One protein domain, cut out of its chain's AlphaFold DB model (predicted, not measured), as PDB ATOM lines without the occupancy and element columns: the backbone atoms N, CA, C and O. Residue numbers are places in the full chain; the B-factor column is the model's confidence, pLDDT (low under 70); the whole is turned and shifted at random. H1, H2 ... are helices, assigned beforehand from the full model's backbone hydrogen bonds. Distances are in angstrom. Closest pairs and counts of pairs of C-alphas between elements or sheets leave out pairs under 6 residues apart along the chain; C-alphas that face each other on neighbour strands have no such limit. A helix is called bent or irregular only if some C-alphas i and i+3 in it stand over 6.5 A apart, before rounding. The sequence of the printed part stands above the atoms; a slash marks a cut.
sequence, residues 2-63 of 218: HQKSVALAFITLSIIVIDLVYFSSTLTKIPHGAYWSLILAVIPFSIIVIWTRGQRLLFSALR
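Overview. This is residues 2 to 63 of the 218 residues of the protein "Potassium transporter Kup" of Syntrophobacterales bacterium (UniProt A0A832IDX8). H2, the longest helix, and H1 make a wide, flat V: they meet near residues 28 and 29, and away from that corner residues 2 to 25, which belong to H1, and residues 39 to 63, of which 39 to 61 belong to H2, stand free. The printed part has 62 residues with two named helices, H1 then H2, and no named strand; its class is all helix. It is extended, with a radius of gyration of the C-alphas of 20.1 A and spans of 55 by 41 by 10 A.

Arrangement. Look first at H2, residues 30 to 61, which has a kink of 34 degrees near residue 41. It is irregular: C-alphas 32 and 35 are 7.8 A apart. H1, residues 2 to 27, and H2 meet only through their link. Every O i to N i+4 pair is within hydrogen-bond range in H1, and 22 of 28 are in H2.

Along the chain. Find C-alpha 30 at (-8.760, 61.942, -7.338); from there H2 runs 40.8 A to C-alpha 61 at (-7.374, 21.182, -9.319). H1 runs 37.4 A from C-alpha 2 at (-47.436, 49.334, 4.781) to C-alpha 27.

Size, cuts and confidence. The C-alphas farthest apart, of Gln 3 and Leu 62, are 54.7 A apart. The printed part has no cut, and the link is tight. Residues 2 to 4 are under pLDDT 70.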
ATOM      1  N   HIS A   2     -47.927  48.610   5.976       58.28
ATOM      2  CA  HIS A   2     -47.436  49.334   4.781       58.28
ATOM      3  C   HIS A   2     -46.949  50.787   4.980       58.28
ATOM      4  O   HIS A   2     -46.060  51.245   4.275       58.28
ATOM      5  N   GLN A   3     -47.488  51.544   5.937       60.69
ATOM      6  CA  GLN A   3     -47.100  52.956   6.097       60.69
ATOM      7  C   GLN A   3     -45.685  53.125   6.685       60.69
ATOM      8  O   GLN A   3     -44.956  54.044   6.318       60.69
ATOM      9  N   LYS A   4     -45.257  52.179   7.538       60.88
ATOM     10  CA  LYS A   4     -43.886  52.132   8.070       60.88
ATOM     11  C   LYS A   4     -42.866  51.774   6.980       60.88
ATOM     12  O   LYS A   4     -41.759  52.295   7.016       60.88
ATOM     13  N   SER A   5     -43.238  50.958   5.985       72.56
ATOM     14  CA  SER A   5     -42.336  50.607   4.877       72.56
ATOM     15  C   SER A   5     -42.114  51.763   3.899       72.56
ATOM     16  O   SER A   5     -41.006  51.916   3.400       72.56
ATOM     17  N   VAL A   6     -43.123  52.613   3.662       83.75
ATOM     18  CA  VAL A   6     -42.973  53.804   2.798       83.75
ATOM     19  C   VAL A   6     -42.067  54.853   3.451       83.75
ATOM     20  O   VAL A   6     -41.178  55.388   2.794       83.75
ATOM     21  N   ALA A   7     -42.227  55.098   4.756       85.12
ATOM     22  CA  ALA A   7     -41.355  56.014   5.493       85.12
ATOM     23  C   ALA A   7     -39.892  55.530   5.521       85.12
ATOM     24  O   ALA A   7     -38.978  56.309   5.262       85.12
ATOM     25  N   LEU A   8     -39.664  54.232   5.763       89.19
ATOM     26  CA  LEU A   8     -38.325  53.634   5.711       89.19
ATOM     27  C   LEU A   8     -37.708  53.703   4.308       89.19
ATOM     28  O   LEU A   8     -36.516  53.988   4.185       89.19
ATOM     29  N   ALA A   9     -38.501  53.499   3.253       89.44
ATOM     30  CA  ALA A   9     -38.036  53.642   1.874       89.44
ATOM     31  C   ALA A   9     -37.603  55.084   1.566       89.44
ATOM     32  O   ALA A   9     -36.551  55.289   0.967       89.44
ATOM     33  N   PHE A  10     -38.361  56.082   2.032       93.38
ATOM     34  CA  PHE A  10     -38.018  57.494   1.853       93.38
ATOM     35  C   PHE A  10     -36.736  57.892   2.600       93.38
ATOM     36  O   PHE A  10     -35.879  58.580   2.045       93.38
ATOM     37  N   ILE A  11     -36.568  57.412   3.836       93.75
ATOM     38  CA  ILE A  11     -35.334  57.609   4.612       93.75
ATOM     39  C   ILE A  11     -34.148  56.959   3.893       93.75
ATOM     40  O   ILE A  11     -33.118  57.600   3.705       93.75
ATOM     41  N   THR A  12     -34.306  55.717   3.428       94.06
ATOM     42  CA  THR A  12     -33.254  54.987   2.700       94.06
ATOM     43  C   THR A  12     -32.861  55.717   1.417       94.06
ATOM     44  O   THR A  12     -31.677  55.912   1.162       94.06
ATOM     45  N   LEU A  13     -33.841  56.182   0.636       95.44
ATOM     46  CA  LEU A  13     -33.596  56.954  -0.583       95.44
ATOM     47  C   LEU A  13     -32.842  58.254  -0.281       95.44
ATOM     48  O   LEU A  13     -31.902  58.592  -0.993       95.44
ATOM     49  N   SER A  14     -33.223  58.956   0.787       93.62
ATOM     50  CA  SER A  14     -32.562  60.202   1.193       93.62
ATOM     51  C   SER A  14     -31.100  59.963   1.576       93.62
ATOM     52  O   SER A  14     -30.227  60.716   1.152       93.62
ATOM     53  N   ILE A  15     -30.818  58.885   2.316       95.69
ATOM     54  CA  ILE A  15     -29.448  58.482   2.672       95.69
ATOM     55  C   ILE A  15     -28.647  58.133   1.413       95.69
ATOM     56  O   ILE A  15     -27.551  58.652   1.243       95.69
ATOM     57  N   ILE A  16     -29.215  57.357   0.483       95.94
ATOM     58  CA  ILE A  16     -28.558  57.016  -0.792       95.94
ATOM     59  C   ILE A  16     -28.187  58.276  -1.584       95.94
ATOM     60  O   ILE A  16     -27.099  58.348  -2.153       95.94
ATOM     61  N   VAL A  17     -29.072  59.277  -1.631       96.88
ATOM     62  CA  VAL A  17     -28.787  60.546  -2.318       96.88
ATOM     63  C   VAL A  17     -27.640  61.291  -1.634       96.88
ATOM     64  O   VAL A  17     -26.728  61.750  -2.320       96.88
ATOM     65  N   ILE A  18     -27.649  61.382  -0.301       96.38
ATOM     66  CA  ILE A  18     -26.563  62.011   0.467       96.38
ATOM     67  C   ILE A  18     -25.234  61.283   0.214       96.38
ATOM     68  O   ILE A  18     -24.228  61.935  -0.068       96.38
ATOM     69  N   ASP A  19     -25.238  59.950   0.231       95.44
ATOM     70  CA  ASP A  19     -24.057  59.124  -0.026       95.44
ATOM     71  C   ASP A  19     -23.531  59.305  -1.456       95.44
ATOM     72  O   ASP A  19     -22.322  59.419  -1.655       95.44
ATOM     73  N   LEU A  20     -24.411  59.397  -2.458       95.50
ATOM     74  CA  LEU A  20     -24.026  59.658  -3.850       95.50
ATOM     75  C   LEU A  20     -23.392  61.042  -4.026       95.50
ATOM     76  O   LEU A  20     -22.402  61.179  -4.754       95.50
ATOM     77  N   VAL A  21     -23.937  62.063  -3.360       95.62
ATOM     78  CA  VAL A  21     -23.369  63.419  -3.365       95.62
ATOM     79  C   VAL A  21     -22.000  63.417  -2.687       95.62
ATOM     80  O   VAL A  21     -21.039  63.952  -3.245       95.62
ATOM     81  N   TYR A  22     -21.880  62.765  -1.529       92.19
ATOM     82  CA  TYR A  22     -20.612  62.620  -0.821       92.19
ATOM     83  C   TYR A  22     -19.572  61.875  -1.670       92.19
ATOM     84  O   TYR A  22     -18.467  62.379  -1.870       92.19
ATOM     85  N   PHE A  23     -19.937  60.731  -2.254       91.31
ATOM     86  CA  PHE A  23     -19.076  59.952  -3.140       91.31
ATOM     87  C   PHE A  23     -18.586  60.793  -4.323       91.31
ATOM     88  O   PHE A  23     -17.378  60.899  -4.548       91.31
ATOM     89  N   SER A  24     -19.494  61.488  -5.012       92.75
ATOM     90  CA  SER A  24     -19.151  62.380  -6.126       92.75
ATOM     91  C   SER A  24     -18.191  63.495  -5.695       92.75
ATOM     92  O   SER A  24     -17.216  63.780  -6.390       92.75
ATOM     93  N   SER A  25     -18.396  64.072  -4.506       90.38
ATOM     94  CA  SER A  25     -17.484  65.066  -3.929       90.38
ATOM     95  C   SER A  25     -16.108  64.494  -3.574       90.38
ATOM     96  O   SER A  25     -15.138  65.249  -3.525       90.38
ATOM     97  N   THR A  26     -15.990  63.197  -3.291       86.81
ATOM     98  CA  THR A  26     -14.686  62.561  -3.058       86.81
ATOM     99  C   THR A  26     -13.960  62.220  -4.359       86.81
ATOM    100  O   THR A  26     -12.732  62.297  -4.395       86.81
ATOM    101  N   LEU A  27     -14.685  61.943  -5.452       88.69
ATOM    102  CA  LEU A  27     -14.092  61.683  -6.770       88.69
ATOM    103  C   LEU A  27     -13.324  62.893  -7.322       88.69
ATOM    104  O   LEU A  27     -12.281  62.725  -7.948       88.69
ATOM    105  N   THR A  28     -13.772  64.120  -7.045       88.94
ATOM    106  CA  THR A  28     -13.066  65.343  -7.482       88.94
ATOM    107  C   THR A  28     -11.682  65.498  -6.845       88.94
ATOM    108  O   THR A  28     -10.820  66.193  -7.387       88.94
ATOM    109  N   LYS A  29     -11.421  64.811  -5.726       86.44
ATOM    110  CA  LYS A  29     -10.103  64.777  -5.076       86.44
ATOM    111  C   LYS A  29      -9.141  63.783  -5.728       86.44
ATOM    112  O   LYS A  29      -7.953  63.822  -5.415       86.44
ATOM    113  N   ILE A  30      -9.608  62.925  -6.646       88.69
ATOM    114  CA  ILE A  30      -8.760  61.942  -7.338       88.69
ATOM    115  C   ILE A  30      -7.611  62.627  -8.081       88.69
ATOM    116  O   ILE A  30      -6.478  62.287  -7.758       88.69
ATOM    117  N   PRO A  31      -7.825  63.625  -8.964       88.44
ATOM    118  CA  PRO A  31      -6.720  64.322  -9.634       88.44
ATOM    119  C   PRO A  31      -5.804  65.083  -8.664       88.44
ATOM    120  O   PRO A  31      -4.628  65.277  -8.944       88.44
ATOM    121  N   HIS A  32      -6.331  65.468  -7.499       87.19
ATOM    122  CA  HIS A  32      -5.650  66.267  -6.477       87.19
ATOM    123  C   HIS A  32      -4.888  65.412  -5.446       87.19
ATOM    124  O   HIS A  32      -4.600  65.876  -4.345       87.19
ATOM    125  N   GLY A  33      -4.571  64.157  -5.784       86.88
ATOM    126  CA  GLY A  33      -3.703  63.289  -4.981       86.88
ATOM    127  C   GLY A  33      -4.389  62.100  -4.310       86.88
ATOM    128  O   GLY A  33      -3.686  61.218  -3.824       86.88
ATOM    129  N   ALA A  34      -5.726  61.987  -4.333       87.50
ATOM    130  CA  ALA A  34      -6.403  60.815  -3.755       87.50
ATOM    131  C   ALA A  34      -6.122  59.508  -4.531       87.50
ATOM    132  O   ALA A  34      -6.296  58.414  -3.991       87.50
ATOM    133  N   TYR A  35      -5.612  59.601  -5.767       89.25
ATOM    134  CA  TYR A  35      -5.135  58.440  -6.524       89.25
ATOM    135  C   TYR A  35      -3.993  57.688  -5.813       89.25
ATOM    136  O   TYR A  35      -3.890  56.473  -5.967       89.25
ATOM    137  N   TRP A  36      -3.177  58.359  -4.985       92.62
ATOM    138  CA  TRP A  36      -2.123  57.697  -4.209       92.62
ATOM    139  C   TRP A  36      -2.687  56.682  -3.219       92.62
ATOM    140  O   TRP A  36      -2.184  55.563  -3.132       92.62
ATOM    141  N   SER A  37      -3.768  57.032  -2.516       90.56
ATOM    142  CA  SER A  37      -4.447  56.112  -1.599       90.56
ATOM    143  C   SER A  37      -4.992  54.884  -2.330       90.56
ATOM    144  O   SER A  37      -4.893  53.774  -1.812       90.56
ATOM    145  N   LEU A  38      -5.505  55.060  -3.554       90.62
ATOM    146  CA  LEU A  38      -5.974  53.950  -4.387       90.62
ATOM    147  C   LEU A  38      -4.821  53.043  -4.823       90.62
ATOM    148  O   LEU A  38      -4.925  51.830  -4.670       90.62
ATOM    149  N   ILE A  39      -3.709  53.606  -5.306       92.88
ATOM    150  CA  ILE A  39      -2.522  52.827  -5.697       92.88
ATOM    151  C   ILE A  39      -2.011  51.998  -4.515       92.88
ATOM    152  O   ILE A  39      -1.768  50.799  -4.656       92.88
ATOM    153  N   LEU A  40      -1.901  52.615  -3.335       95.00
ATOM    154  CA  LEU A  40      -1.458  51.926  -2.125       95.00
ATOM    155  C   LEU A  40      -2.434  50.826  -1.692       95.00
ATOM    156  O   LEU A  40      -1.984  49.770  -1.258       95.00
ATOM    157  N   ALA A  41      -3.746  51.032  -1.843       94.94
ATOM    158  CA  ALA A  41      -4.760  50.028  -1.523       94.94
ATOM    159  C   ALA A  41      -4.783  48.857  -2.521       94.94
ATOM    160  O   ALA A  41      -5.031  47.715  -2.127       94.94
ATOM    161  N   VAL A  42      -4.489  49.109  -3.802       96.38
ATOM    162  CA  VAL A  42      -4.487  48.085  -4.860       96.38
ATOM    163  C   VAL A  42      -3.455  46.992  -4.592       96.38
ATOM    164  O   VAL A  42      -3.717  45.837  -4.919       96.38
ATOM    165  N   ILE A  43      -2.317  47.302  -3.966       94.81
ATOM    166  CA  ILE A  43      -1.254  46.323  -3.692       94.81
ATOM    167  C   ILE A  43      -1.729  45.200  -2.742       94.81
ATOM    168  O   ILE A  43      -1.806  44.050  -3.189       94.81
ATOM    169  N   PRO A  44      -2.089  45.466  -1.467       95.94
ATOM    170  CA  PRO A  44      -2.570  44.426  -0.559       95.94
ATOM    171  C   PRO A  44      -3.885  43.811  -1.045       95.94
ATOM    172  O   PRO A  44      -4.077  42.604  -0.905       95.94
ATOM    173  N   PHE A  45      -4.762  44.597  -1.681       96.56
ATOM    174  CA  PHE A  45      -5.998  44.076  -2.261       96.56
ATOM    175  C   PHE A  45      -5.721  43.026  -3.342       96.56
ATOM    176  O   PHE A  45      -6.300  41.941  -3.311       96.56
ATOM    177  N   SER A  46      -4.789  43.298  -4.259       96.12
ATOM    178  CA  SER A  46      -4.404  42.350  -5.307       96.12
ATOM    179  C   SER A  46      -3.801  41.079  -4.715       96.12
ATOM    180  O   SER A  46      -4.157  39.989  -5.152       96.12
ATOM    181  N   ILE A  47      -2.960  41.190  -3.680       95.94
ATOM    182  CA  ILE A  47      -2.393  40.027  -2.974       95.94
ATOM    183  C   ILE A  47      -3.508  39.156  -2.382       95.94
ATOM    184  O   ILE A  47      -3.515  37.945  -2.605       95.94
ATOM    185  N   ILE A  48      -4.475  39.761  -1.683       96.19
ATOM    186  CA  ILE A  48      -5.620  39.046  -1.102       96.19
ATOM    187  C   ILE A  48      -6.430  38.361  -2.207       96.19
ATOM    188  O   ILE A  48      -6.715  37.169  -2.111       96.19
ATOM    189  N   VAL A  49      -6.760  39.074  -3.286       96.75
ATOM    190  CA  VAL A  49      -7.545  38.524  -4.401       96.75
ATOM    191  C   VAL A  49      -6.822  37.353  -5.069       96.75
ATOM    192  O   VAL A  49      -7.443  36.310  -5.293       96.75
ATOM    193  N   ILE A  50      -5.525  37.497  -5.359       96.62
ATOM    194  CA  ILE A  50      -4.695  36.445  -5.961       96.62
ATOM    195  C   ILE A  50      -4.631  35.232  -5.030       96.62
ATOM    196  O   ILE A  50      -4.858  34.113  -5.484       96.62
ATOM    197  N   TRP A  51      -4.401  35.437  -3.731       95.81
ATOM    198  CA  TRP A  51      -4.359  34.363  -2.740       95.81
ATOM    199  C   TRP A  51      -5.694  33.621  -2.631       95.81
ATOM    200  O   TRP A  51      -5.745  32.399  -2.764       95.81
ATOM    201  N   THR A  52      -6.798  34.342  -2.428       94.75
ATOM    202  CA  THR A  52      -8.113  33.729  -2.216       94.75
ATOM    203  C   THR A  52      -8.619  33.012  -3.468       94.75
ATOM    204  O   THR A  52      -9.249  31.957  -3.351       94.75
ATOM    205  N   ARG A  53      -8.377  33.559  -4.667       95.81
ATOM    206  CA  ARG A  53      -8.762  32.900  -5.925       95.81
ATOM    207  C   ARG A  53      -7.829  31.739  -6.264       95.81
ATOM    208  O   ARG A  53      -8.328  30.662  -6.577       95.81
ATOM    209  N   GLY A  54      -6.516  31.920  -6.121       95.19
ATOM    210  CA  GLY A  54      -5.520  30.874  -6.358       95.19
ATOM    211  C   GLY A  54      -5.731  29.661  -5.454       95.19
ATOM    212  O   GLY A  54      -5.729  28.532  -5.929       95.19
ATOM    213  N   GLN A  55      -6.042  29.873  -4.171       92.75
ATOM    214  CA  GLN A  55      -6.314  28.782  -3.232       92.75
ATOM    215  C   GLN A  55      -7.594  28.002  -3.577       92.75
ATOM    216  O   GLN A  55      -7.642  26.787  -3.383       92.75
ATOM    217  N   ARG A  56      -8.631  28.672  -4.103       92.12
ATOM    218  CA  ARG A  56      -9.853  28.007  -4.596       92.12
ATOM    219  C   ARG A  56      -9.580  27.179  -5.849       92.12
ATOM    220  O   ARG A  56     -10.045  26.042  -5.938       92.12
ATOM    221  N   LEU A  57      -8.810  27.731  -6.786       93.25
ATOM    222  CA  LEU A  57      -8.399  27.027  -7.998       93.25
ATOM    223  C   LEU A  57      -7.545  25.800  -7.654       93.25
ATOM    224  O   LEU A  57      -7.831  24.711  -8.136       93.25
ATOM    225  N   LEU A  58      -6.580  25.954  -6.743       92.12
ATOM    226  CA  LEU A  58      -5.723  24.874  -6.245       92.12
ATOM    227  C   LEU A  58      -6.533  23.732  -5.654       92.12
ATOM    228  O   LEU A  58      -6.334  22.578  -6.016       92.12
ATOM    229  N   PHE A  59      -7.473  24.059  -4.770       88.69
ATOM    230  CA  PHE A  59      -8.326  23.055  -4.150       88.69
ATOM    231  C   PHE A  59      -9.171  22.292  -5.179       88.69
ATOM    232  O   PHE A  59      -9.338  21.083  -5.060       88.69
ATOM    233  N   SER A  60      -9.653  22.983  -6.214       88.44
ATOM    234  CA  SER A  60     -10.433  22.363  -7.291       88.44
ATOM    235  C   SER A  60      -9.561  21.479  -8.194       88.44
ATOM    236  O   SER A  60      -9.976  20.388  -8.579       88.44
ATOM    237  N   ALA A  61      -8.335  21.917  -8.497       89.56
ATOM    238  CA  ALA A  61      -7.374  21.182  -9.319       89.56
ATOM    239  C   ALA A  61      -6.827  19.925  -8.622       89.56
ATOM    240  O   ALA A  61      -6.527  18.942  -9.292       89.56
ATOM    241  N   LEU A  62      -6.753  19.931  -7.285       87.56
ATOM    242  CA  LEU A  62      -6.318  18.783  -6.487       87.56
ATOM    243  C   LEU A  62      -7.224  17.557  -6.654       87.56
ATOM    244  O   LEU A  62      -6.731  16.455  -6.478       87.56
ATOM    245  N   ARG A  63      -8.516  17.713  -6.984       88.44
ATOM    246  CA  ARG A  63      -9.481  16.593  -7.081       88.44
ATOM    247  C   ARG A  63      -9.398  15.634  -5.874       88.44
ATOM    248  O   ARG A  63      -9.072  14.460  -6.044       88.44
TER     249      ARG A  63